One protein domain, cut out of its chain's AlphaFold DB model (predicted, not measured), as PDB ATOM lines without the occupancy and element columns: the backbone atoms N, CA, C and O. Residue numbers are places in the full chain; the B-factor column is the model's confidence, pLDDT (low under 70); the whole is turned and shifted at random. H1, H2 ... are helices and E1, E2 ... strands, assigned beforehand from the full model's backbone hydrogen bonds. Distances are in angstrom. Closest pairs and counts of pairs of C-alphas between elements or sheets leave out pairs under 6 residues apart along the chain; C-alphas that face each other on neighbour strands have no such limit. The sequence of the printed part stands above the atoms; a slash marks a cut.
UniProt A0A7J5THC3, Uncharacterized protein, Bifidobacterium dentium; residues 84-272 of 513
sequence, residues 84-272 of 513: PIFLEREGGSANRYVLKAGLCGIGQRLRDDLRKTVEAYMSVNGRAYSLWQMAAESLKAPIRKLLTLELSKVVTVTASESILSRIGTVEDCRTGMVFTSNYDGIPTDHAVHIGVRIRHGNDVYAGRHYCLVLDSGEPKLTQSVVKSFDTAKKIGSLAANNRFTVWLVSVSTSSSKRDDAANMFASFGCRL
ATOM      1  N   PRO A  84     -21.000  50.100 126.327       83.50
ATOM      2  CA  PRO A  84     -19.842  50.721 126.938       83.50
ATOM      3  C   PRO A  84     -18.970  51.427 125.897       83.50
ATOM      4  O   PRO A  84     -18.693  50.930 124.799       83.50
ATOM      5  N   ILE A  85     -18.510  52.613 126.286       90.75
ATOM      6  CA  ILE A  85     -17.601  53.448 125.507       90.75
ATOM      7  C   ILE A  85     -16.287  53.531 126.265       90.75
ATOM      8  O   ILE A  85     -16.248  53.944 127.420       90.75
ATOM      9  N   PHE A  86     -15.206  53.147 125.608       89.50
ATOM     10  CA  PHE A  86     -13.872  53.097 126.183       89.50
ATOM     11  C   PHE A  86     -13.055  54.291 125.710       89.50
ATOM     12  O   PHE A  86     -13.113  54.662 124.535       89.50
ATOM     13  N   LEU A  87     -12.279  54.870 126.619       91.50
ATOM     14  CA  LEU A  87     -11.270  55.869 126.307       91.50
ATOM     15  C   LEU A  87      -9.906  55.182 126.285       91.50
ATOM     16  O   LEU A  87      -9.469  54.610 127.282       91.50
ATOM     17  N   GLU A  88      -9.230  55.251 125.147       89.94
ATOM     18  CA  GLU A  88      -7.902  54.671 124.955       89.94
ATOM     19  C   GLU A  88      -6.930  55.721 124.422       89.94
ATOM     20  O   GLU A  88      -7.331  56.688 123.771       89.94
ATOM     21  N   ARG A  89      -5.638  55.537 124.685       87.81
ATOM     22  CA  ARG A  89      -4.584  56.352 124.077       87.81
ATOM     23  C   ARG A  89      -4.299  55.836 122.667       87.81
ATOM     24  O   ARG A  89      -4.259  54.630 122.426       87.81
ATOM     25  N   GLU A  90      -4.120  56.743 121.714       85.62
ATOM     26  CA  GLU A  90      -3.753  56.375 120.347       85.62
ATOM     27  C   GLU A  90      -2.276  55.953 120.313       85.62
ATOM     28  O   GLU A  90      -1.388  56.718 120.696       85.62
ATOM     29  N   GLY A  91      -2.009  54.719 119.874       73.12
ATOM     30  CA  GLY A  91      -0.653  54.173 119.820       73.12
ATOM     31  C   GLY A  91       0.288  55.076 119.018       73.12
ATOM     32  O   GLY A  91      -0.009  55.431 117.879       73.12
ATOM     33  N   GLY A  92       1.418  55.454 119.622       68.62
ATOM     34  CA  GLY A  92       2.427  56.317 119.000       68.62
ATOM     35  C   GLY A  92       2.225  57.827 119.195       68.62
ATOM     36  O   GLY A  92       3.032  58.599 118.683       68.62
ATOM     37  N   SER A  93       1.205  58.280 119.940       72.19
ATOM     38  CA  SER A  93       1.033  59.703 120.269       72.19
ATOM     39  C   SER A  93       0.666  59.928 121.737       72.19
ATOM     40  O   SER A  93      -0.379  59.490 122.208       72.19
ATOM     41  N   ALA A  94       1.497  60.686 122.460       71.94
ATOM     42  CA  ALA A  94       1.296  60.943 123.888       71.94
ATOM     43  C   ALA A  94       0.023  61.764 124.200       71.94
ATOM     44  O   ALA A  94      -0.536  61.647 125.285       71.94
ATOM     45  N   ASN A  95      -0.491  62.564 123.260       85.75
ATOM     46  CA  ASN A  95      -1.582  63.515 123.538       85.75
ATOM     47  C   ASN A  95      -2.853  63.262 122.712       85.75
ATOM     48  O   ASN A  95      -3.738  64.123 122.661       85.75
ATOM     49  N   ARG A  96      -2.953  62.107 122.042       91.50
ATOM     50  CA  ARG A  96      -4.124  61.741 121.236       91.50
ATOM     51  C   ARG A  96      -4.844  60.551 121.847       91.50
ATOM     52  O   ARG A  96      -4.228  59.558 122.222       91.50
ATOM     53  N   TYR A  97      -6.161  60.671 121.924       93.06
ATOM     54  CA  TYR A  97      -7.036  59.675 122.526       93.06
ATOM     55  C   TYR A  97      -8.098  59.222 121.531       93.06
ATOM     56  O   TYR A  97      -8.551  59.997 120.691       93.06
ATOM     57  N   VAL A  98      -8.531  57.975 121.628       93.31
ATOM     58  CA  VAL A  98      -9.568  57.393 120.782       93.31
ATOM     59  C   VAL A  98     -10.705  56.899 121.665       93.31
ATOM     60  O   VAL A  98     -10.478  56.255 122.688       93.31
ATOM     61  N   LEU A  99     -11.935  57.195 121.250       94.69
ATOM     62  CA  LEU A  99     -13.108  56.533 121.803       94.69
ATOM     63  C   LEU A  99     -13.321  55.226 121.050       94.69
ATOM     64  O   LEU A  99     -13.252  55.211 119.817       94.69
ATOM     65  N   LYS A 100     -13.596  54.138 121.762       92.88
ATOM     66  CA  LYS A 100     -13.969  52.862 121.149       92.88
ATOM     67  C   LYS A 100     -15.288  52.363 121.717       92.88
ATOM     68  O   LYS A 100     -15.483  52.401 122.925       92.88
ATOM     69  N   ALA A 101     -16.167  51.876 120.852       91.44
ATOM     70  CA  ALA A 101     -17.351  51.134 121.265       91.44
ATOM     71  C   ALA A 101     -17.009  49.643 121.301       91.44
ATOM     72  O   ALA A 101     -16.327  49.136 120.408       91.44
ATOM     73  N   GLY A 102     -17.459  48.942 122.330       85.50
ATOM     74  CA  GLY A 102     -17.243  47.506 122.477       85.50
ATOM     75  C   GLY A 102     -18.386  46.881 123.250       85.50
ATOM     76  O   GLY A 102     -19.163  47.594 123.871       85.50
ATOM     77  N   LEU A 103     -18.480  45.557 123.220       77.25
ATOM     78  CA  LEU A 103     -19.386  44.803 124.084       77.25
ATOM     79  C   LEU A 103     -18.585  43.898 125.030       77.25
ATOM     80  O   LEU A 103     -18.933  42.745 125.279       77.25
ATOM     81  N   CYS A 104     -17.457  44.409 125.525       65.69
ATOM     82  CA  CYS A 104     -16.611  43.689 126.470       65.69
ATOM     83  C   CYS A 104     -17.394  43.427 127.767       65.69
ATOM     84  O   CYS A 104     -18.043  44.333 128.280       65.69
ATOM     85  N   GLY A 105     -17.302  42.210 128.306       56.66
ATOM     86  CA  GLY A 105     -17.993  41.828 129.546       56.66
ATOM     87  C   GLY A 105     -19.357  41.159 129.356       56.66
ATOM     88  O   GLY A 105     -19.976  40.802 130.355       56.66
ATOM     89  N   ILE A 106     -19.799  40.927 128.111       64.00
ATOM     90  CA  ILE A 106     -20.989  40.110 127.837       64.00
ATOM     91  C   ILE A 106     -20.797  38.672 128.340       64.00
ATOM     92  O   ILE A 106     -19.790  38.023 128.035       64.00
ATOM     93  N   GLY A 107     -21.808  38.143 129.034       57.94
ATOM     94  CA  GLY A 107     -21.836  36.753 129.488       57.94
ATOM     95  C   GLY A 107     -21.850  35.717 128.350       57.94
ATOM     96  O   GLY A 107     -22.430  35.930 127.284       57.94
ATOM     97  N   GLN A 108     -21.258  34.540 128.592       60.19
ATOM     98  CA  GLN A 108     -21.063  33.491 127.577       60.19
ATOM     99  C   GLN A 108     -22.353  33.075 126.846       60.19
ATOM    100  O   GLN A 108     -22.338  32.877 125.634       60.19
ATOM    101  N   ARG A 109     -23.489  33.034 127.547       63.22
ATOM    102  CA  ARG A 109     -24.792  32.707 126.949       63.22
ATOM    103  C   ARG A 109     -25.256  33.736 125.919       63.22
ATOM    104  O   ARG A 109     -25.654  33.351 124.825       63.22
ATOM    105  N   LEU A 110     -25.164  35.038 126.220       68.81
ATOM    106  CA  LEU A 110     -25.489  36.072 125.230       68.81
ATOM    107  C   LEU A 110     -24.508  36.010 124.053       68.81
ATOM    108  O   LEU A 110     -24.930  36.170 122.913       68.81
ATOM    109  N   ARG A 111     -23.226  35.691 124.286       71.56
ATOM    110  CA  ARG A 111     -22.279  35.442 123.182       71.56
ATOM    111  C   ARG A 111     -22.743  34.298 122.276       71.56
ATOM    112  O   ARG A 111     -22.682  34.433 121.054       71.56
ATOM    113  N   ASP A 112     -23.233  33.203 122.848       73.50
ATOM    114  CA  ASP A 112     -23.725  32.054 122.085       73.50
ATOM    115  C   ASP A 112     -25.047  32.342 121.352       73.50
ATOM    116  O   ASP A 112     -25.223  31.893 120.217       73.50
ATOM    117  N   ASP A 113     -25.943  33.143 121.933       75.25
ATOM    118  CA  ASP A 113     -27.155  33.631 121.256       75.25
ATOM    119  C   ASP A 113     -26.810  34.547 120.072       75.25
ATOM    120  O   ASP A 113     -27.368  34.420 118.976       75.25
ATOM    121  N   LEU A 114     -25.838  35.443 120.262       80.69
ATOM    122  CA  LEU A 114     -25.353  36.340 119.217       80.69
ATOM    123  C   LEU A 114     -24.697  35.575 118.065       80.69
ATOM    124  O   LEU A 114     -24.887  35.947 116.910       80.69
ATOM    125  N   ARG A 115     -23.976  34.480 118.343       82.06
ATOM    126  CA  ARG A 115     -23.407  33.606 117.299       82.06
ATOM    127  C   ARG A 115     -24.473  32.964 116.416       82.06
ATOM    128  O   ARG A 115     -24.219  32.724 115.240       82.06
ATOM    129  N   LYS A 116     -25.653  32.682 116.971       81.19
ATOM    130  CA  LYS A 116     -26.785  32.090 116.241       81.19
ATOM    131  C   LYS A 116     -27.594  33.129 115.459       81.19
ATOM    132  O   LYS A 116     -28.422  32.750 114.635       81.19
ATOM    133  N   THR A 117     -27.363  34.423 115.694       75.38
ATOM    134  CA  THR A 117     -28.156  35.512 115.113       75.38
ATOM    135  C   THR A 117     -27.392  36.209 113.989       75.38
ATOM    136  O   THR A 117     -26.513  37.033 114.230       75.38
ATOM    137  N   VAL A 118     -27.748  35.902 112.739       68.25
ATOM    138  CA  VAL A 118     -27.031  36.385 111.540       68.25
ATOM    139  C   VAL A 118     -27.246  37.885 111.276       68.25
ATOM    140  O   VAL A 118     -26.365  38.547 110.736       68.25
ATOM    141  N   GLU A 119     -28.380  38.447 111.699       78.88
ATOM    142  CA  GLU A 119     -28.775  39.837 111.403       78.88
ATOM    143  C   GLU A 119     -28.429  40.842 112.518       78.88
ATOM    144  O   GLU A 119     -28.867  41.991 112.484       78.88
ATOM    145  N   ALA A 120     -27.641  40.432 113.515       87.75
ATOM    146  CA  ALA A 120     -27.278  41.276 114.648       87.75
ATOM    147  C   ALA A 120     -25.920  41.969 114.428       87.75
ATOM    148  O   ALA A 120     -24.863  41.326 114.475       87.75
ATOM    149  N   TYR A 121     -25.921  43.294 114.242       91.62
ATOM    150  CA  TYR A 121     -24.703  44.083 114.023       91.62
ATOM    151  C   TYR A 121     -24.687  45.435 114.753       91.62
ATOM    152  O   TYR A 121     -25.713  46.066 114.985       91.62
ATOM    153  N   MET A 122     -23.480  45.897 115.080       92.50
ATOM    154  CA  MET A 122     -23.175  47.256 115.523       92.50
ATOM    155  C   MET A 122     -22.479  47.994 114.382       92.50
ATOM    156  O   MET A 122     -21.477  47.515 113.855       92.50
ATOM    157  N   SER A 123     -22.976  49.165 114.001       93.75
ATOM    158  CA  SER A 123     -22.300  50.053 113.058       93.75
ATOM    159  C   SER A 123     -21.559  51.144 113.816       93.75
ATOM    160  O   SER A 123     -22.172  51.851 114.608       93.75
ATOM    161  N   VAL A 124     -20.258  51.302 113.566       94.25
ATOM    162  CA  VAL A 124     -19.434  52.390 114.117       94.25
ATOM    163  C   VAL A 124     -18.861  53.208 112.969       94.25
ATOM    164  O   VAL A 124     -18.120  52.694 112.130       94.25
ATOM    165  N   ASN A 125     -19.232  54.486 112.897       93.88
ATOM    166  CA  ASN A 125     -18.945  55.382 111.775       93.88
ATOM    167  C   ASN A 125     -19.290  54.775 110.399       93.88
ATOM    168  O   ASN A 125     -18.545  54.950 109.434       93.88
ATOM    169  N   GLY A 126     -20.412  54.054 110.316       89.06
ATOM    170  CA  GLY A 126     -20.891  53.415 109.087       89.06
ATOM    171  C   GLY A 126     -20.248  52.062 108.773       89.06
ATOM    172  O   GLY A 126     -20.671  51.400 107.829       89.06
ATOM    173  N   ARG A 127     -19.249  51.619 109.549       93.44
ATOM    174  CA  ARG A 127     -18.674  50.278 109.413       93.44
ATOM    175  C   ARG A 127     -19.430  49.302 110.305       93.44
ATOM    176  O   ARG A 127     -19.423  49.460 111.522       93.44
ATOM    177  N   ALA A 128     -20.034  48.288 109.695       92.38
ATOM    178  CA  ALA A 128     -20.747  47.235 110.405       92.38
ATOM    179  C   ALA A 128     -19.789  46.183 110.982       92.38
ATOM    180  O   ALA A 128     -18.847  45.739 110.321       92.38
ATOM    181  N   TYR A 129     -20.075  45.771 112.211       91.69
ATOM    182  CA  TYR A 129     -19.418  44.707 112.953       91.69
ATOM    183  C   TYR A 129     -20.497  43.779 113.495       91.69
ATOM    184  O   TYR A 129     -21.474  44.243 114.077       91.69
ATOM    185  N   SER A 130     -20.341  42.470 113.325       90.12
ATOM    186  CA  SER A 130     -21.297  41.531 113.922       90.12
ATOM    187  C   SER A 130     -21.247  41.612 115.453       90.12
ATOM    188  O   SER A 130     -20.169  41.745 116.038       90.12
ATOM    189  N   LEU A 131     -22.401  41.538 116.126       86.94
ATOM    190  CA  LEU A 131     -22.441  41.679 117.589       86.94
ATOM    191  C   LEU A 131     -21.670  40.564 118.299       86.94
ATOM    192  O   LEU A 131     -21.032  40.822 119.316       86.94
ATOM    193  N   TRP A 132     -21.649  39.350 117.739       83.56
ATOM    194  CA  TRP A 132     -20.866  38.247 118.298       83.56
ATOM    195  C   TRP A 132     -19.356  38.530 118.269       83.56
ATOM    196  O   TRP A 132     -18.653  38.151 119.203       83.56
ATOM    197  N   GLN A 133     -18.853  39.219 117.236       83.38
ATOM    198  CA  GLN A 133     -17.454  39.654 117.183       83.38
ATOM    199  C   GLN A 133     -17.197  40.765 118.194       83.38
ATOM    200  O   GLN A 133     -16.177  40.743 118.871       83.38
ATOM    201  N   MET A 134     -18.117  41.725 118.310       83.25
ATOM    202  CA  MET A 134     -18.001  42.843 119.256       83.25
ATOM    203  C   MET A 134     -18.047  42.397 120.722       83.25
ATOM    204  O   MET A 134     -17.533  43.102 121.587       83.25
ATOM    205  N   ALA A 135     -18.651  41.239 120.997       74.38
ATOM    206  CA  ALA A 135     -18.658  40.604 122.312       74.38
ATOM    207  C   ALA A 135     -17.332  39.893 122.657       74.38
ATOM    208  O   ALA A 135     -17.138  39.453 123.796       74.38
ATOM    209  N   ALA A 136     -16.414  39.754 121.693       70.12
ATOM    210  CA  ALA A 136     -15.061  39.297 121.970       70.12
ATOM    211  C   ALA A 136     -14.285  40.393 122.711       70.12
ATOM    212  O   ALA A 136     -14.299  41.559 122.324       70.12
ATOM    213  N   GLU A 137     -13.559  40.012 123.758       64.12
ATOM    214  CA  GLU A 137     -12.883  40.963 124.653       64.12
ATOM    215  C   GLU A 137     -11.811  41.808 123.961       64.12
ATOM    216  O   GLU A 137     -11.531  42.935 124.364       64.12
ATOM    217  N   SER A 138     -11.233  41.276 122.887       68.06
ATOM    218  CA  SER A 138     -10.203  41.940 122.095       68.06
ATOM    219  C   SER A 138     -10.755  42.961 121.101       68.06
ATOM    220  O   SER A 138      -9.990  43.799 120.612       68.06
ATOM    221  N   LEU A 139     -12.053  42.918 120.771       81.12
ATOM    222  CA  LEU A 139     -12.612  43.756 119.719       81.12
ATOM    223  C   LEU A 139     -13.333  44.975 120.288       81.12
ATOM    224  O   LEU A 139     -14.450  44.909 120.789       81.12
ATOM    225  N   LYS A 140     -12.702  46.132 120.094       88.69
ATOM    226  CA  LYS A 140     -13.312  47.442 120.317       88.69
ATOM    227  C   LYS A 140     -13.194  48.265 119.038       88.69
ATOM    228  O   LYS A 140     -12.091  48.490 118.528       88.69
ATOM    229  N   ALA A 141     -14.322  48.712 118.504       90.88
ATOM    230  CA  ALA A 141     -14.387  49.458 117.257       90.88
ATOM    231  C   ALA A 141     -14.104  50.953 117.510       90.88
ATOM    232  O   ALA A 141     -14.816  51.584 118.294       90.88
ATOM    233  N   PRO A 142     -13.075  51.548 116.875       93.31
ATOM    234  CA  PRO A 142     -12.724  52.944 117.102       93.31
ATOM    235  C   PRO A 142     -13.708  53.899 116.428       93.31
ATOM    236  O   PRO A 142     -13.986  53.785 115.234       93.31
ATOM    237  N   ILE A 143     -14.148  54.904 117.179       94.31
ATOM    238  CA  ILE A 143     -14.899  56.046 116.672       94.31
ATOM    239  C   ILE A 143     -13.883  57.024 116.076       94.31
ATOM    240  O   ILE A 143     -13.168  57.720 116.793       94.31
ATOM    241  N   ARG A 144     -13.779  57.042 114.747       90.06
ATOM    242  CA  ARG A 144     -12.809  57.848 113.986       90.06
ATOM    243  C   ARG A 144     -13.351  59.194 113.526       90.06
ATOM    244  O   ARG A 144     -12.568  60.052 113.139       90.06
ATOM    245  N   LYS A 145     -14.671  59.375 113.514       90.75
ATOM    246  CA  LYS A 145     -15.312  60.643 113.146       90.75
ATOM    247  C   LYS A 145     -16.358  60.994 114.190       90.75
ATOM    248  O   LYS A 145     -17.259  60.200 114.440       90.75
ATOM    249  N   LEU A 146     -16.241  62.178 114.779       91.50
ATOM    250  CA  LEU A 146     -17.180  62.663 115.783       91.50
ATOM    251  C   LEU A 146     -17.394  64.167 115.587       91.50
ATOM    252  O   LEU A 146     -16.447  64.950 115.661       91.50
ATOM    253  N   LEU A 147     -18.631  64.568 115.293       88.50
ATOM    254  CA  LEU A 147     -18.992  65.978 115.085       88.50
ATOM    255  C   LEU A 147     -19.596  66.611 116.341       88.50
ATOM    256  O   LEU A 147     -19.375  67.786 116.605       88.50
ATOM    257  N   THR A 148     -20.340  65.817 117.106       89.00
ATOM    258  CA  THR A 148     -21.008  66.202 118.355       89.00
ATOM    259  C   THR A 148     -20.831  65.071 119.362       89.00
ATOM    260  O   THR A 148     -20.447  63.970 118.971       89.00
ATOM    261  N   LEU A 149     -21.128  65.312 120.637       87.75
ATOM    262  CA  LEU A 149     -21.106  64.278 121.680       87.75
ATOM    263  C   LEU A 149     -22.340  63.341 121.645       87.75
ATOM    264  O   LEU A 149     -22.501  62.503 122.534       87.75
ATOM    265  N   GLU A 150     -23.176  63.443 120.606       90.06
ATOM    266  CA  GLU A 150     -24.265  62.507 120.310       90.06
ATOM    267  C   GLU A 150     -23.692  61.256 119.627       90.06
ATOM    268  O   GLU A 150     -23.506  61.192 118.407       90.06
ATOM    269  N   LEU A 151     -23.350  60.262 120.445       91.06
ATOM    270  CA  LEU A 151     -22.754  59.009 120.009       91.06
ATOM    271  C   LEU A 151     -23.729  58.131 119.216       91.06
ATOM    272  O   LEU A 151     -23.279  57.378 118.357       91.06
ATOM    273  N   SER A 152     -25.038  58.248 119.429       89.88
ATOM    274  CA  SER A 152     -26.077  57.523 118.686       89.88
ATOM    275  C   SER A 152     -26.052  57.813 117.179       89.88
ATOM    276  O   SER A 152     -26.432  56.968 116.370       89.88
ATOM    277  N   LYS A 153     -25.529  58.978 116.770       90.12
ATOM    278  CA  LYS A 153     -25.327  59.337 115.353       90.12
ATOM    279  C   LYS A 153     -24.174  58.585 114.693       90.12
ATOM    280  O   LYS A 153     -24.079  58.563 113.467       90.12
ATOM    281  N   VAL A 154     -23.259  58.031 115.485       93.19
ATOM    282  CA  VAL A 154     -22.042  57.374 114.989       93.19
ATOM    283  C   VAL A 154     -21.957  55.905 115.372       93.19
ATOM    284  O   VAL A 154     -21.272  55.163 114.674       93.19
ATOM    285  N   VAL A 155     -22.639  55.489 116.435       93.00
ATOM    286  CA  VAL A 155     -22.747  54.108 116.888       93.00
ATOM    287  C   VAL A 155     -24.221  53.725 116.885       93.00
ATOM    288  O   VAL A 155     -25.010  54.266 117.655       93.00
ATOM    289  N   THR A 156     -24.593  52.782 116.026       92.00
ATOM    290  CA  THR A 156     -25.951  52.228 115.964       92.00
ATOM    291  C   THR A 156     -25.906  50.718 116.136       92.00
ATOM    292  O   THR A 156     -24.915  50.075 115.790       92.00
ATOM    293  N   VAL A 157     -26.975  50.140 116.679       89.81
ATOM    294  CA  VAL A 157     -27.120  48.688 116.812       89.81
ATOM    295  C   VAL A 157     -28.408  48.254 116.143       89.81
ATOM    296  O   VAL A 157     -29.469  48.814 116.405       89.81
ATOM    297  N   THR A 158     -28.294  47.235 115.302       89.25
ATOM    298  CA  THR A 158     -29.414  46.568 114.652       89.25
ATOM    299  C   THR A 158     -29.446  45.130 115.142       89.25
ATOM    300  O   THR A 158     -28.498  44.379 114.926       89.25
ATOM    301  N   ALA A 159     -30.519  44.754 115.831       86.25
ATOM    302  CA  ALA A 159     -30.795  43.392 116.275       86.25
ATOM    303  C   ALA A 159     -32.295  43.243 116.580       86.25
ATOM    304  O   ALA A 159     -33.042  44.222 116.522       86.25
ATOM    305  N   SER A 160     -32.742  42.034 116.927       81.06
ATOM    306  CA  SER A 160     -34.101  41.827 117.435       81.06
ATOM    307  C   SER A 160     -34.319  42.577 118.755       81.06
ATOM    308  O   SER A 160     -33.383  42.787 119.529       81.06
ATOM    309  N   GLU A 161     -35.570  42.918 119.061       76.75
ATOM    310  CA  GLU A 161     -35.942  43.601 120.310       76.75
ATOM    311  C   GLU A 161     -35.457  42.846 121.561       76.75
ATOM    312  O   GLU A 161     -34.984  43.457 122.516       76.75
ATOM    313  N   SER A 162     -35.465  41.509 121.518       71.75
ATOM    314  CA  SER A 162     -34.964  40.644 122.595       71.75
ATOM    315  C   SER A 162     -33.455  40.751 122.838       71.75
ATOM    316  O   SER A 162     -32.987  40.459 123.934       71.75
ATOM    317  N   ILE A 163     -32.677  41.096 121.810       75.69
ATOM    318  CA  ILE A 163     -31.230  41.306 121.916       75.69
ATOM    319  C   ILE A 163     -30.955  42.755 122.319       75.69
ATOM    320  O   ILE A 163     -30.117  43.005 123.185       75.69
ATOM    321  N   LEU A 164     -31.692  43.705 121.739       75.25
ATOM    322  CA  LEU A 164     -31.589  45.124 122.076       75.25
ATOM    323  C   LEU A 164     -31.922  45.394 123.547       75.25
ATOM    324  O   LEU A 164     -31.245  46.202 124.173       75.25
ATOM    325  N   SER A 165     -32.888  44.682 124.132       68.69
ATOM    326  CA  SER A 165     -33.216  44.815 125.558       68.69
ATOM    327  C   SER A 165     -32.100  44.338 126.497       68.69
ATOM    328  O   SER A 165     -32.055  44.771 127.645       68.69
ATOM    329  N   ARG A 166     -31.190  43.475 126.021       68.31
ATOM    330  CA  ARG A 166     -30.058  42.927 126.793       68.31
ATOM    331  C   ARG A 166     -28.765  43.716 126.589       68.31
ATOM    332  O   ARG A 166     -28.032  43.939 127.541       68.31
ATOM    333  N   ILE A 167     -28.496  44.146 125.355       69.62
ATOM    334  CA  ILE A 167     -27.279  44.891 124.989       69.62
ATOM    335  C   ILE A 167     -27.432  46.384 125.258       69.62
ATOM    336  O   ILE A 167     -26.467  47.060 125.614       69.62
ATOM    337  N   GLY A 168     -28.651  46.894 125.103       76.00
ATOM    338  CA  GLY A 168     -28.955  48.287 125.343       76.00
ATOM    339  C   GLY A 168     -28.663  49.213 124.176       76.00
ATOM    340  O   GLY A 168     -28.496  48.799 123.027       76.00
ATOM    341  N   THR A 169     -28.623  50.504 124.491       79.94
ATOM    342  CA  THR A 169     -28.423  51.580 123.516       79.94
ATOM    343  C   THR A 169     -27.181  52.398 123.831       79.94
ATOM    344  O   THR A 169     -26.556  52.269 124.881       79.94
ATOM    345  N   VAL A 170     -26.784  53.245 122.889       85.94
ATOM    346  CA  VAL A 170     -25.697  54.195 123.102       85.94
ATOM    347  C   VAL A 170     -26.257  55.435 123.785       85.94
ATOM    348  O   VAL A 170     -27.273  55.978 123.355       85.94
ATOM    349  N   GLU A 171     -25.593  55.890 124.840       84.94
ATOM    350  CA  GLU A 171     -26.024  57.063 125.593       84.94
ATOM    351  C   GLU A 171     -25.408  58.351 125.019       84.94
ATOM    352  O   GLU A 171     -24.188  58.496 124.927       84.94
ATOM    353  N   ASP A 172     -26.249  59.317 124.658       85.50
ATOM    354  CA  ASP A 172     -25.815  60.609 124.117       85.50
ATOM    355  C   ASP A 172     -25.462  61.610 125.217       85.50
ATOM    356  O   ASP A 172     -26.076  61.618 126.282       85.50
ATOM    357  N   CYS A 173     -24.507  62.499 124.938       81.50
ATOM    358  CA  CYS A 173     -24.149  63.603 125.825       81.50
ATOM    359  C   CYS A 173     -24.296  64.947 125.118       81.50
ATOM    360  O   CYS A 173     -24.082  65.065 123.913       81.50
ATOM    361  N   ARG A 174     -24.607  65.987 125.897       73.25
ATOM    362  CA  ARG A 174     -24.708  67.362 125.384       73.25
ATOM    363  C   ARG A 174     -23.406  68.142 125.526       73.25
ATOM    364  O   ARG A 174     -22.987  68.797 124.582       73.25
ATOM    365  N   THR A 175     -22.778  68.083 126.697       75.81
ATOM    366  CA  THR A 175     -21.696  69.008 127.089       75.81
ATOM    367  C   THR A 175     -20.378  68.304 127.400       75.81
ATOM    368  O   THR A 175     -19.312  68.842 127.102       75.81
ATOM    369  N   GLY A 176     -20.424  67.089 127.949       88.75
ATOM    370  CA  GLY A 176     -19.232  66.317 128.276       88.75
ATOM    371  C   GLY A 176     -19.542  64.869 128.641       88.75
ATOM    372  O   GLY A 176     -20.694  64.519 128.881       88.75
ATOM    373  N   MET A 177     -18.499  64.042 128.662       93.12
ATOM    374  CA  MET A 177     -18.535  62.646 129.106       93.12
ATOM    375  C   MET A 177     -17.537  62.443 130.242       93.12
ATOM    376  O   MET A 177     -16.435  62.997 130.197       93.12
ATOM    377  N   VAL A 178     -17.897  61.607 131.212       92.69
ATOM    378  CA  VAL A 178     -17.033  61.226 132.335       92.69
ATOM    379  C   VAL A 178     -16.561  59.792 132.137       92.69
ATOM    380  O   VAL A 178     -17.356  58.916 131.814       92.69
ATOM    381  N   PHE A 179     -15.274  59.545 132.335       91.75
ATOM    382  CA  PHE A 179     -14.646  58.233 132.256       91.75
ATOM    383  C   PHE A 179     -13.950  57.922 133.572       91.75
ATOM    384  O   PHE A 179     -13.375  58.817 134.203       91.75
ATOM    385  N   THR A 180     -13.957  56.647 133.953       85.31
ATOM    386  CA  THR A 180     -13.054  56.155 134.995       85.31
ATOM    387  C   THR A 180     -11.601  56.437 134.601       85.31
ATOM    388  O   THR A 180     -11.279  56.584 133.420       85.31
ATOM    389  N   SER A 181     -10.720  56.543 135.590       81.62
ATOM    390  CA  SER A 181      -9.278  56.511 135.367       81.62
ATOM    391  C   SER A 181      -8.737  55.263 136.037       81.62
ATOM    392  O   SER A 181      -8.867  55.116 137.247       81.62
ATOM    393  N   ASN A 182      -8.101  54.385 135.267       69.19
ATOM    394  CA  ASN A 182      -7.375  53.238 135.818       69.19
ATOM    395  C   ASN A 182      -6.045  53.642 136.485       69.19
ATOM    396  O   ASN A 182      -5.266  52.781 136.883       69.19
ATOM    397  N   TYR A 183      -5.755  54.943 136.549       63.44
ATOM    398  CA  TYR A 183      -4.495  55.491 137.026       63.44
ATOM    399  C   TYR A 183      -4.751  56.576 138.069       63.44
ATOM    400  O   TYR A 183      -5.568  57.475 137.844       63.44
ATOM    401  N   ASP A 184      -3.956  56.558 139.137       58.81
ATOM    402  CA  ASP A 184      -3.944  57.566 140.211       58.81
ATOM    403  C   ASP A 184      -3.276  58.889 139.786       58.81
ATOM    404  O   ASP A 184      -2.859  59.702 140.607       58.81
ATOM    405  N   GLY A 185      -3.122  59.114 138.481       64.69
ATOM    406  CA  GLY A 185      -2.397  60.247 137.932       64.69
ATOM    407  C   GLY A 185      -2.473  60.304 136.412       64.69
ATOM    408  O   GLY A 185      -3.353  59.720 135.782       64.69
ATOM    409  N   ILE A 186      -1.547  61.046 135.802       66.19
ATOM    410  CA  ILE A 186      -1.482  61.159 134.342       66.19
ATOM    411  C   ILE A 186      -1.104  59.790 133.767       66.19
ATOM    412  O   ILE A 186      -0.067  59.255 134.165       66.19
ATOM    413  N   PRO A 187      -1.890  59.244 132.822       66.75
ATOM    414  CA  PRO A 187      -1.565  57.976 132.186       66.75
ATOM    415  C   PRO A 187      -0.154  58.003 131.586       66.75
ATOM    416  O   PRO A 187       0.206  58.942 130.869       66.75
ATOM    417  N   THR A 188       0.646  56.980 131.890       65.75
ATOM    418  CA  THR A 188       2.014  56.836 131.375       65.75
ATOM    419  C   THR A 188       2.013  56.475 129.888       65.75
ATOM    420  O   THR A 188       0.991  56.107 129.311       65.75
ATOM    421  N   ASP A 189       3.166  56.557 129.227       61.69
ATOM    422  CA  ASP A 189       3.279  56.307 127.778       61.69
ATOM    423  C   ASP A 189       2.952  54.871 127.351       61.69
ATOM    424  O   ASP A 189       2.627  54.632 126.190       61.69
ATOM    425  N   HIS A 190       2.913  53.938 128.302       61.44
ATOM    426  CA  HIS A 190       2.503  52.549 128.086       61.44
ATOM    427  C   HIS A 190       1.009  52.297 128.372       61.44
ATOM    428  O   HIS A 190       0.513  51.198 128.123       61.44
ATOM    429  N   ALA A 191       0.279  53.295 128.881       60.84
ATOM    430  CA  ALA A 191      -1.146  53.196 129.174       60.84
ATOM    431  C   ALA A 191      -1.982  53.235 127.885       60.84
ATOM    432  O   ALA A 191      -2.273  54.304 127.346       60.84
ATOM    433  N   VAL A 192      -2.374  52.060 127.384       73.62
ATOM    434  CA  VAL A 192      -3.235  51.945 126.193       73.62
ATOM    435  C   VAL A 192      -4.702  52.171 126.555       73.62
ATOM    436  O   VAL A 192      -5.391  52.932 125.881       73.62
ATOM    437  N   HIS A 193      -5.178  51.561 127.643       79.56
ATOM    438  CA  HIS A 193      -6.561  51.686 128.101       79.56
ATOM    439  C   HIS A 193      -6.659  52.650 129.282       79.56
ATOM    440  O   HIS A 193      -6.058  52.400 130.321       79.56
ATOM    441  N   ILE A 194      -7.419  53.737 129.131       83.88
ATOM    442  CA  ILE A 194      -7.550  54.771 130.168       83.88
ATOM    443  C   ILE A 194      -8.691  54.440 131.121       83.88
ATOM    444  O   ILE A 194      -8.503  54.438 132.334       83.88
ATOM    445  N   GLY A 195      -9.867  54.148 130.565       84.19
ATOM    446  CA  GLY A 195     -11.065  53.892 131.350       84.19
ATOM    447  C   GLY A 195     -12.309  53.662 130.504       84.19
ATOM    448  O   GLY A 195     -12.272  53.689 129.270       84.19
ATOM    449  N   VAL A 196     -13.419  53.415 131.189       84.12
ATOM    450  CA  VAL A 196     -14.747  53.230 130.600       84.12
ATOM    451  C   VAL A 196     -15.629  54.414 130.970       84.12
ATOM    452  O   VAL A 196     -15.480  55.013 132.038       84.12
ATOM    453  N   ARG A 197     -16.521  54.796 130.058       88.31
ATOM    454  CA  ARG A 197     -17.473  55.871 130.289       88.31
ATOM    455  C   ARG A 197     -18.387  55.502 131.452       88.31
ATOM    456  O   ARG A 197     -18.959  54.419 131.493       88.31
ATOM    457  N   ILE A 198     -18.562  56.455 132.352       82.94
ATOM    458  CA  ILE A 198     -19.526  56.391 133.436       82.94
ATOM    459  C   ILE A 198     -20.882  56.825 132.876       82.94
ATOM    460  O   ILE A 198     -21.013  57.899 132.285       82.94
ATOM    461  N   ARG A 199     -21.877  55.954 133.028       78.81
ATOM    462  CA  ARG A 199     -23.260  56.169 132.584       78.81
ATOM    463  C   ARG A 199     -23.931  57.341 133.314       78.81
ATOM    464  O   ARG A 199     -23.566  57.659 134.445       78.81
ATOM    465  N   HIS A 200     -24.955  57.958 132.731       75.94
ATOM    466  CA  HIS A 200     -25.765  58.913 133.488       75.94
ATOM    467  C   HIS A 200     -26.506  58.248 134.660       75.94
ATOM    468  O   HIS A 200     -26.931  57.092 134.600       75.94
ATOM    469  N   GLY A 201     -26.670  58.997 135.749       69.88
ATOM    470  CA  GLY A 201     -27.207  58.507 137.018       69.88
ATOM    471  C   GLY A 201     -26.203  57.674 137.820       69.88
ATOM    472  O   GLY A 201     -26.555  57.145 138.874       69.88
ATOM    473  N   ASN A 202     -24.957  57.538 137.347       72.19
ATOM    474  CA  ASN A 202     -23.922  56.822 138.074       72.19
ATOM    475  C   ASN A 202     -23.102  57.727 138.998       72.19
ATOM    476  O   ASN A 202     -22.842  58.894 138.697       72.19
ATOM    477  N   ASP A 203     -22.684  57.136 140.118       73.88
ATOM    478  CA  ASP A 203     -21.835  57.784 141.107       73.88
ATOM    479  C   ASP A 203     -20.383  57.910 140.647       73.88
ATOM    480  O   ASP A 203     -19.822  57.015 140.009       73.88
ATOM    481  N   VAL A 204     -19.789  59.036 141.023       81.44
ATOM    482  CA  VAL A 204     -18.358  59.317 141.031       81.44
ATOM    483  C   VAL A 204     -17.956  59.678 142.455       81.44
ATOM    484  O   VAL A 204     -18.751  60.226 143.218       81.44
ATOM    485  N   TYR A 205     -16.718  59.375 142.815       82.69
ATOM    486  CA  TYR A 205     -16.253  59.405 144.190       82.69
ATOM    487  C   TYR A 205     -15.206  60.489 144.394       82.69
ATOM    488  O   TYR A 205     -14.271  60.634 143.601       82.69
ATOM    489  N   ALA A 206     -15.351  61.258 145.468       83.06
ATOM    490  CA  ALA A 206     -14.314  62.191 145.878       83.06
ATOM    491  C   ALA A 206     -13.009  61.439 146.216       83.06
ATOM    492  O   ALA A 206     -13.019  60.282 146.625       83.06
ATOM    493  N   GLY A 207     -11.867  62.091 146.009       82.62
ATOM    494  CA  GLY A 207     -10.537  61.503 146.195       82.62
ATOM    495  C   GLY A 207     -10.021  60.676 145.013       82.62
ATOM    496  O   GLY A 207      -8.858  60.289 145.029       82.62
ATOM    497  N   ARG A 208     -10.830  60.451 143.965       84.75
ATOM    498  CA  ARG A 208     -10.422  59.708 142.761       84.75
ATOM    499  C   ARG A 208     -10.143  60.603 141.561       84.75
ATOM    500  O   ARG A 208     -10.638  61.729 141.453       84.75
ATOM    501  N   HIS A 209      -9.359  60.059 140.637       87.94
ATOM    502  CA  HIS A 209      -9.114  60.655 139.335       87.94
ATOM    503  C   HIS A 209     -10.143  60.187 138.303       87.94
ATOM    504  O   HIS A 209     -10.462  59.005 138.202       87.94
ATOM    505  N   TYR A 210     -10.622  61.130 137.495       91.88
ATOM    506  CA  TYR A 210     -11.529  60.881 136.380       91.88
ATOM    507  C   TYR A 210     -11.017  61.556 135.116       91.88
ATOM    508  O   TYR A 210     -10.358  62.598 135.170       91.88
ATOM    509  N   CYS A 211     -11.353  60.985 133.964       93.94
ATOM    510  CA  CYS A 211     -11.114  61.624 132.678       93.94
ATOM    511  C   CYS A 211     -12.406  62.251 132.150       93.94
ATOM    512  O   CYS A 211     -13.424  61.579 132.020       93.94
ATOM    513  N   LEU A 212     -12.366  63.537 131.814       95.12
ATOM    514  CA  LEU A 212     -13.460  64.239 131.150       95.12
ATOM    515  C   LEU A 212     -13.147  64.404 129.669       95.12
ATOM    516  O   LEU A 212     -12.052  64.838 129.311       95.12
ATOM    517  N   VAL A 213     -14.125  64.128 128.813       94.94
ATOM    518  CA  VAL A 213     -14.095  64.502 127.397       94.94
ATOM    519  C   VAL A 213     -15.070  65.648 127.196       94.94
ATOM    520  O   VAL A 213     -16.266  65.490 127.427       94.94
ATOM    521  N   LEU A 214     -14.552  66.799 126.773       93.50
ATOM    522  CA  LEU A 214     -15.295  68.059 126.719       93.50
ATOM    523  C   LEU A 214     -15.225  68.681 125.335       93.50
ATOM    524  O   LEU A 214     -14.169  68.657 124.694       93.50
ATOM    525  N   ASP A 215     -16.311  69.321 124.918       89.62
ATOM    526  CA  ASP A 215     -16.286  70.201 123.757       89.62
ATOM    527  C   ASP A 215     -15.534  71.506 124.087       89.62
ATOM    528  O   ASP A 215     -16.032  72.373 124.804       89.62
ATOM    529  N   SER A 216     -14.320  71.661 123.549       83.88
ATOM    530  CA  SER A 216     -13.515  72.881 123.733       83.88
ATOM    531  C   SER A 216     -13.984  74.071 122.894       83.88
ATOM    532  O   SER A 216     -13.487  75.179 123.086       83.88
ATOM    533  N   GLY A 217     -14.962  73.871 122.004       79.31
ATOM    534  CA  GLY A 217     -15.667  74.948 121.308       79.31
ATOM    535  C   GLY A 217     -16.510  75.830 122.234       79.31
ATOM    536  O   GLY A 217     -16.953  76.888 121.802       79.31
ATOM    537  N   GLU A 218     -16.687  75.430 123.500       82.00
ATOM    538  CA  GLU A 218     -17.348  76.183 124.570       82.00
ATOM    539  C   GLU A 218     -16.300  76.683 125.597       82.00
ATOM    540  O   GLU A 218     -16.001  75.998 126.586       82.00
ATOM    541  N   PRO A 219     -15.714  77.889 125.429       79.56
ATOM    542  CA  PRO A 219     -14.639  78.375 126.303       79.56
ATOM    543  C   PRO A 219     -15.068  78.512 127.766       79.56
ATOM    544  O   PRO A 219     -14.273  78.286 128.680       79.56
ATOM    545  N   LYS A 220     -16.346  78.846 127.993       85.88
ATOM    546  CA  LYS A 220     -16.937  78.949 129.332       85.88
ATOM    547  C   LYS A 220     -16.895  77.610 130.063       85.88
ATOM    548  O   LYS A 220     -16.537  77.587 131.234       85.88
ATOM    549  N   LEU A 221     -17.183  76.503 129.373       85.19
ATOM    550  CA  LEU A 221     -17.156  75.162 129.962       85.19
ATOM    551  C   LEU A 221     -15.741  74.788 130.414       85.19
ATOM    552  O   LEU A 221     -15.542  74.324 131.533       85.19
ATOM    553  N   THR A 222     -14.749  75.070 129.568       86.31
ATOM    554  CA  THR A 222     -13.338  74.806 129.882       86.31
ATOM    555  C   THR A 222     -12.877  75.595 131.112       86.31
ATOM    556  O   THR A 222     -12.232  75.043 132.002       86.31
ATOM    557  N   GLN A 223     -13.236  76.880 131.198       87.88
ATOM    558  CA  GLN A 223     -12.917  77.705 132.366       87.88
ATOM    559  C   GLN A 223     -13.618  77.216 133.634       87.88
ATOM    560  O   GLN A 223     -13.005  77.215 134.701       87.88
ATOM    561  N   SER A 224     -14.881  76.796 133.530       89.12
ATOM    562  CA  SER A 224     -15.619  76.253 134.667       89.12
ATOM    563  C   SER A 224     -14.959  74.984 135.201       89.12
ATOM    564  O   SER A 224     -14.769  74.879 136.403       89.12
ATOM    565  N   VAL A 225     -14.495  74.077 134.337       91.56
ATOM    566  CA  VAL A 225     -13.792  72.851 134.763       91.56
ATOM    567  C   VAL A 225     -12.527  73.168 135.561       91.56
ATOM    568  O   VAL A 225     -12.321  72.608 136.632       91.56
ATOM    569  N   VAL A 226     -11.709  74.119 135.107       91.94
ATOM    570  CA  VAL A 226     -10.498  74.528 135.845       91.94
ATOM    571  C   VAL A 226     -10.834  75.106 137.228       91.94
ATOM    572  O   VAL A 226     -10.075  74.932 138.183       91.94
ATOM    573  N   LYS A 227     -11.979  75.781 137.359       92.38
ATOM    574  CA  LYS A 227     -12.435  76.348 138.634       92.38
ATOM    575  C   LYS A 227     -13.028  75.289 139.564       92.38
ATOM    576  O   LYS A 227     -12.754  75.354 140.759       92.38
ATOM    577  N   SER A 228     -13.758  74.318 139.019       92.50
ATOM    578  CA  SER A 228     -14.547  73.338 139.772       92.50
ATOM    579  C   SER A 228     -13.742  72.223 140.442       92.50
ATOM    580  O   SER A 228     -14.261  71.609 141.361       92.50
ATOM    581  N   PHE A 229     -12.507  71.933 140.022       94.81
ATOM    582  CA  PHE A 229     -11.736  70.795 140.551       94.81
ATOM    583  C   PHE A 229     -10.431  71.221 141.236       94.81
ATOM    584  O   PHE A 229      -9.882  72.291 140.951       94.81
ATOM    585  N   ASP A 230      -9.918  70.384 142.143       92.38
ATOM    586  CA  ASP A 230      -8.605  70.597 142.773       92.38
ATOM    587  C   ASP A 230      -7.494  70.357 141.759       92.38
ATOM    588  O   ASP A 230      -6.612  71.194 141.571       92.38
ATOM    589  N   THR A 231      -7.603  69.235 141.047       91.25
ATOM    590  CA  THR A 231      -6.786  68.938 139.877       91.25
ATOM    591  C   THR A 231      -7.657  69.078 138.643       91.25
ATOM    592  O   THR A 231      -8.695  68.434 138.547       91.25
ATOM    593  N   ALA A 232      -7.225  69.889 137.681       93.62
ATOM    594  CA  ALA A 232      -7.820  69.965 136.352       93.62
ATOM    595  C   ALA A 232      -6.710  70.170 135.320       93.62
ATOM    596  O   ALA A 232      -6.241  71.288 135.106       93.62
ATOM    597  N   LYS A 233      -6.265  69.084 134.683       92.50
ATOM    598  CA  LYS A 233      -5.180  69.121 133.697       92.50
ATOM    599  C   LYS A 233      -5.657  68.611 132.347       92.50
ATOM    600  O   LYS A 233      -6.090  67.471 132.233       92.50
ATOM    601  N   LYS A 234      -5.497  69.416 131.298       93.12
ATOM    602  CA  LYS A 234      -5.668  68.946 129.922       93.12
ATOM    603  C   LYS A 234      -4.546  67.964 129.579       93.12
ATOM    604  O   LYS A 234      -3.377  68.343 129.602       93.12
ATOM    605  N   ILE A 235      -4.907  66.724 129.257       91.38
ATOM    606  CA  ILE A 235      -3.962  65.648 128.911       91.38
ATOM    607  C   ILE A 235      -3.913  65.366 127.406       91.38
ATOM    608  O   ILE A 235      -2.949  64.785 126.924       91.38
ATOM    609  N   GLY A 236      -4.908  65.818 126.635       92.75
ATOM    610  CA  GLY A 236      -4.870  65.693 125.179       92.75
ATOM    611  C   GLY A 236      -6.171  66.063 124.482       92.75
ATOM    612  O   GLY A 236      -6.973  66.854 124.989       92.75
ATOM    613  N   SER A 237      -6.374  65.494 123.297       94.44
ATOM    614  CA  SER A 237      -7.594  65.645 122.501       94.44
ATOM    615  C   SER A 237      -7.988  64.344 121.812       94.44
ATOM    616  O   SER A 237      -7.155  63.456 121.608       94.44
ATOM    617  N   LEU A 238      -9.262  64.231 121.434       94.50
ATOM    618  CA  LEU A 238      -9.734  63.084 120.674       94.50
ATOM    619  C   LEU A 238      -9.177  63.106 119.250       94.50
ATOM    620  O   LEU A 238      -9.224  64.122 118.559       94.50
ATOM    621  N   ALA A 239      -8.726  61.951 118.776       92.75
ATOM    622  CA  ALA A 239      -8.227  61.768 117.425       92.75
ATOM    623  C   ALA A 239      -9.323  61.959 116.369       92.75
ATOM    624  O   ALA A 239      -9.038  62.424 115.266       92.75
ATOM    625  N   ALA A 240     -10.570  61.637 116.730       90.12
ATOM    626  CA  ALA A 240     -11.739  61.786 115.872       90.12
ATOM    627  C   ALA A 240     -12.052  63.248 115.532       90.12
ATOM    628  O   ALA A 240     -12.591  63.527 114.462       90.12
ATOM    629  N   ASN A 241     -11.750  64.163 116.461       91.44
ATOM    630  CA  ASN A 241     -11.902  65.602 116.301       91.44
ATOM    631  C   ASN A 241     -11.182  66.328 117.451       91.44
ATOM    632  O   ASN A 241     -11.580  66.208 118.611       91.44
ATOM    633  N   ASN A 242     -10.168  67.133 117.120       89.31
ATOM    634  CA  ASN A 242      -9.353  67.853 118.105       89.31
ATOM    635  C   ASN A 242     -10.146  68.906 118.908       89.31
ATOM    636  O   ASN A 242      -9.650  69.392 119.926       89.31
ATOM    637  N   ARG A 243     -11.368  69.254 118.474       91.00
ATOM    638  CA  ARG A 243     -12.311  70.084 119.235       91.00
ATOM    639  C   ARG A 243     -12.707  69.430 120.559       91.00
ATOM    640  O   ARG A 243     -12.979  70.144 121.520       91.00
ATOM    641  N   PHE A 244     -12.702  68.103 120.652       93.44
ATOM    642  CA  PHE A 244     -12.946  67.422 121.918       93.44
ATOM    643  C   PHE A 244     -11.637  67.233 122.673       93.44
ATOM    644  O   PHE A 244     -10.698  66.602 122.185       93.44
ATOM    645  N   THR A 245     -11.572  67.791 123.875       94.00
ATOM    646  CA  THR A 245     -10.376  67.772 124.721       94.00
ATOM    647  C   THR A 245     -10.545  66.803 125.875       94.00
ATOM    648  O   THR A 245     -11.645  66.658 126.403       94.00
ATOM    649  N   VAL A 246      -9.451  66.146 126.254       94.25
ATOM    650  CA  VAL A 246      -9.412  65.181 127.353       94.25
ATOM    651  C   VAL A 246      -8.731  65.823 128.554       94.25
ATOM    652  O   VAL A 246      -7.620  66.353 128.431       94.25
ATOM    653  N   TRP A 247      -9.394  65.779 129.704       94.62
ATOM    654  CA  TRP A 247      -8.945  66.382 130.954       94.62
ATOM    655  C   TRP A 247      -8.879  65.341 132.058       94.62
ATOM    656  O   TRP A 247      -9.816  64.573 132.225       94.62
ATOM    657  N   LEU A 248      -7.801  65.345 132.833       93.38
ATOM    658  CA  LEU A 248      -7.709  64.618 134.090       93.38
ATOM    659  C   LEU A 248      -8.188  65.533 135.214       93.38
ATOM    660  O   LEU A 248      -7.638  66.627 135.389       93.38
ATOM    661  N   VAL A 249      -9.191  65.083 135.965       94.25
ATOM    662  CA  VAL A 249      -9.760  65.834 137.083       94.25
ATOM    663  C   VAL A 249      -9.792  65.023 138.369       94.25
ATOM    664  O   VAL A 249      -9.913  63.801 138.329       94.25
ATOM    665  N   SER A 250      -9.693  65.704 139.506       92.50
ATOM    666  CA  SER A 250      -9.993  65.139 140.823       92.50
ATOM    667  C   SER A 250     -10.431  66.229 141.796       92.50
ATOM    668  O   SER A 250     -10.078  67.405 141.651       92.50
ATOM    669  N   VAL A 251     -11.220  65.832 142.791       92.00
ATOM    670  CA  VAL A 251     -11.645  66.687 143.903       92.00
ATOM    671  C   VAL A 251     -11.548  65.900 145.202       92.00
ATOM    672  O   VAL A 251     -12.018  64.769 145.278       92.00
ATOM    673  N   SER A 252     -10.903  66.476 146.208       87.19
ATOM    674  CA  SER A 252     -10.748  65.898 147.540       87.19
ATOM    675  C   SER A 252     -12.045  66.002 148.342       87.19
ATOM    676  O   SER A 252     -12.799  66.968 148.205       87.19
ATOM    677  N   THR A 253     -12.269  65.047 149.245       81.75
ATOM    678  CA  THR A 253     -13.409  65.032 150.184       81.75
ATOM    679  C   THR A 253     -13.477  66.293 151.053       81.75
ATOM    680  O   THR A 253     -14.564  66.743 151.413       81.75
ATOM    681  N   SER A 254     -12.322  66.899 151.349       82.50
ATOM    682  CA  SER A 254     -12.176  68.112 152.169       82.50
ATOM    683  C   SER A 254     -12.094  69.414 151.360       82.50
ATOM    684  O   SER A 254     -11.875  70.484 151.934       82.50
ATOM    685  N   SER A 255     -12.256  69.356 150.034       85.88
ATOM    686  CA  SER A 255     -12.092  70.532 149.178       85.88
ATOM    687  C   SER A 255     -13.249  71.523 149.290       85.88
ATOM    688  O   SER A 255     -14.423  71.161 149.240       85.88
ATOM    689  N   SER A 256     -12.908  72.814 149.321       87.12
ATOM    690  CA  SER A 256     -13.876  73.912 149.179       87.12
ATOM    691  C   SER A 256     -14.567  73.959 147.809       87.12
ATOM    692  O   SER A 256     -15.629  74.559 147.690       87.12
ATOM    693  N   LYS A 257     -13.998  73.306 146.785       89.75
ATOM    694  CA  LYS A 257     -14.540  73.259 145.416       89.75
ATOM    695  C   LYS A 257     -15.550  72.136 145.199       89.75
ATOM    696  O   LYS A 257     -16.034  71.938 144.090       89.75
ATOM    697  N   ARG A 258     -15.861  71.365 146.238       85.38
ATOM    698  CA  ARG A 258     -16.689  70.163 146.132       85.38
ATOM    699  C   ARG A 258     -18.075  70.428 145.546       85.38
ATOM    700  O   ARG A 258     -18.520  69.654 144.704       85.38
ATOM    701  N   ASP A 259     -18.732  71.512 145.946       81.75
ATOM    702  CA  ASP A 259     -20.053  71.859 145.410       81.75
ATOM    703  C   ASP A 259     -19.971  72.215 143.917       81.75
ATOM    704  O   ASP A 259     -20.806  71.780 143.122       81.75
ATOM    705  N   ASP A 260     -18.918  72.925 143.504       88.19
ATOM    706  CA  ASP A 260     -18.669  73.246 142.097       88.19
ATOM    707  C   ASP A 260     -18.342  71.992 141.272       88.19
ATOM    708  O   ASP A 260     -18.819  71.859 140.143       88.19
ATOM    709  N   ALA A 261     -17.566  71.058 141.829       89.88
ATOM    710  CA  ALA A 261     -17.282  69.759 141.221       89.88
ATOM    711  C   ALA A 261     -18.551  68.911 141.077       89.88
ATOM    712  O   ALA A 261     -18.780  68.325 140.019       89.88
ATOM    713  N   ALA A 262     -19.397  68.865 142.110       85.06
ATOM    714  CA  ALA A 262     -20.667  68.146 142.085       85.06
ATOM    715  C   ALA A 262     -21.607  68.711 141.010       85.06
ATOM    716  O   ALA A 262     -22.188  67.948 140.236       85.06
ATOM    717  N   ASN A 263     -21.697  70.040 140.907       84.44
ATOM    718  CA  ASN A 263     -22.461  70.713 139.858       84.44
ATOM    719  C   ASN A 263     -21.916  70.390 138.460       84.44
ATOM    720  O   ASN A 263     -22.685  70.122 137.535       84.44
ATOM    721  N   MET A 264     -20.590  70.372 138.312       89.44
ATOM    722  CA  MET A 264     -19.938  70.027 137.052       89.44
ATOM    723  C   MET A 264     -20.225  68.579 136.643       89.44
ATOM    724  O   MET A 264     -20.677  68.341 135.524       89.44
ATOM    725  N   PHE A 265     -20.029  67.612 137.545       88.75
ATOM    726  CA  PHE A 265     -20.310  66.202 137.267       88.75
ATOM    727  C   PHE A 265     -21.774  65.953 136.913       88.75
ATOM    728  O   PHE A 265     -22.048  65.222 135.964       88.75
ATOM    729  N   ALA A 266     -22.713  66.612 137.589       81.62
ATOM    730  CA  ALA A 266     -24.124  66.460 137.264       81.62
ATOM    731  C   ALA A 266     -24.504  67.108 135.934       81.62
ATOM    732  O   ALA A 266     -25.384  66.602 135.245       81.62
ATOM    733  N   SER A 267     -23.808  68.167 135.506       82.56
ATOM    734  CA  SER A 267     -23.972  68.685 134.141       82.56
ATOM    735  C   SER A 267     -23.586  67.651 133.069       82.56
ATOM    736  O   SER A 267     -24.063  67.735 131.936       82.56
ATOM    737  N   PHE A 268     -22.776  66.653 133.441       86.19
ATOM    738  CA  PHE A 268     -22.422  65.478 132.637       86.19
ATOM    739  C   PHE A 268     -23.224  64.220 133.017       86.19
ATOM    740  O   PHE A 268     -22.910  63.129 132.553       86.19
ATOM    741  N   GLY A 269     -24.250  64.356 133.860       77.25
ATOM    742  CA  GLY A 269     -25.133  63.270 134.279       77.25
ATOM    743  C   GLY A 269     -24.578  62.353 135.373       77.25
ATOM    744  O   GLY A 269     -25.205  61.337 135.653       77.25
ATOM    745  N   CYS A 270     -23.449  62.674 136.007       79.69
ATOM    746  CA  CYS A 270     -22.871  61.880 137.098       79.69
ATOM    747  C   CYS A 270     -23.082  62.539 138.465       79.69
ATOM    748  O   CYS A 270     -23.158  63.762 138.577       79.69
ATOM    749  N   ARG A 271     -23.127  61.737 139.531       78.81
ATOM    750  CA  ARG A 271     -23.326  62.234 140.899       78.81
ATOM    751  C   ARG A 271     -22.060  62.086 141.737       78.81
ATOM    752  O   ARG A 271     -21.556  60.984 141.873       78.81
ATOM    753  N   LEU A 272     -21.578  63.173 142.337       81.19
ATOM    754  CA  LEU A 272     -20.441  63.122 143.261       81.19
ATOM    755  C   LEU A 272     -20.884  62.687 144.666       81.19
ATOM    756  O   LEU A 272     -21.788  63.296 145.235       81.19
TER     757      LEU A 272
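Overview. This is residues 84 to 272 of the 513 residues of an uncharacterized protein of Bifidobacterium dentium (UniProt A0A7J5THC3). Two lobes lie end to end along the longest axis. The larger is a strongly twisted sheet of eight strands that bends round on itself, E8 coming back close to E7, with H4 and H5 covering one face at E10 and E12; the smaller is the three-stranded sheet E4 E3 E6, next to the ends of E2 and E5, with H1, H2 and H3, of which H1 and H3 lie at the far end. The printed part has 189 residues, with five named helices and twelve named strands in the order E1 E2 H1 E3 E4 H2 E5 E6 H3 E7 E8 E9 E10 H4 E11 E12 H5, class mixed. The large sheet is branched, with mixed pairing, and the small one runs E4 E3 E6, antiparallel. The whole is compact, radius of gyration of the C-alphas 17.1 A, yet elongated, spanning 54 by 33 by 29 A.

Arrangement. Begin with E2, residues 96 to 102, which has three neighbours in the branched sheet. On one side of it lies E1, residues 85 to 89, antiparallel in a hairpin, with N 86 and O 100 2.8 A apart. On the other side lie E5, residues 140 to 143, antiparallel, with N 101 and O 141 at 2.9 A, and E11, residues 231 to 238, parallel, with N 97 and O 237 at 3.0 A. E8, residues 193 to 196, is antiparallel to E1, with N 87 and O 195 at 2.9 A. On the other side of E11 from E2, find its hairpin partner E12, residues 241 to 250, antiparallel, with N 233 and O 248 at 2.9 A. Next come E10, residues 209 to 215, antiparallel to E12, with N 212 and O 247 at 2.8 A, and E7, residues 176 to 180, antiparallel to E10, with N 179 and O 211 at 2.8 A. The closest C-alphas of E7 and E8, Thr 180 and Gly 195, are 4.7 A apart. Look now at H4, residues 219 to 228: it is on this sheet at a height of 9.0 A, over E10 and E12, and runs along the strands, at 3 degrees to E12 on the local plane. H5, residues 258 to 267, is on the same face; it touches H4, closest at C-alphas Ser 228 and Ala 261, 4.7 A, at a steep tilt of 39 degrees, opposite ways. E9, residues 203 to 205, pairs with no named strand, but its residues 203 to 204 pair with residues 271 to 272, parallel. In the small sheet, E3, residues 121 to 124, is the inner strand. E4, residues 127 to 130, forms a hairpin with it, N 122 and O 129 at 2.8 A; E6, residues 155 to 158, is antiparallel to it too, N 123 and O 156 at 2.8 A. The closest C-alphas of E3 and E5, Val 124 and Ile 143, are 6.4 A apart. H2, residues 131 to 134, only grazes both sheets; H1, residues 108 to 116, touches it at C-alphas Leu 114 and Trp 132, 5.0 A. H3, residues 161 to 167, is near H1 and only just not on the small sheet, with 4 pairs of C-alphas within 10 A. Every O i to N i+4 pair is within hydrogen-bond range in H1, H4 and H5; in H3 2 of 3 are, and H2 is too short for one.

Along the chain. Find C-alpha 85 at (-17.601, 53.448, 125.507), where E1 begins. E12, the longest strand, runs 24.6 A from C-alpha 241 at (-11.902, 65.602, 116.301); E11 spans 20.3 A, E10 19.6 A and E2 19.4 A. H4 measures 14.4 A, H1 12.8 A, and H5 14.1 A, ending at C-alpha 267 at (-23.972, 68.685, 134.141).

Size, cuts and confidence. The C-alphas farthest apart, Lys 116 and Ser 256, are 54.8 A apart. The printed part has no cut. The links E5 to E6 and E7 to E8 are long. The mean pLDDT of the printed part is 83.6; 25 residues are under 70, among them 104 to 110 and 182 to 191.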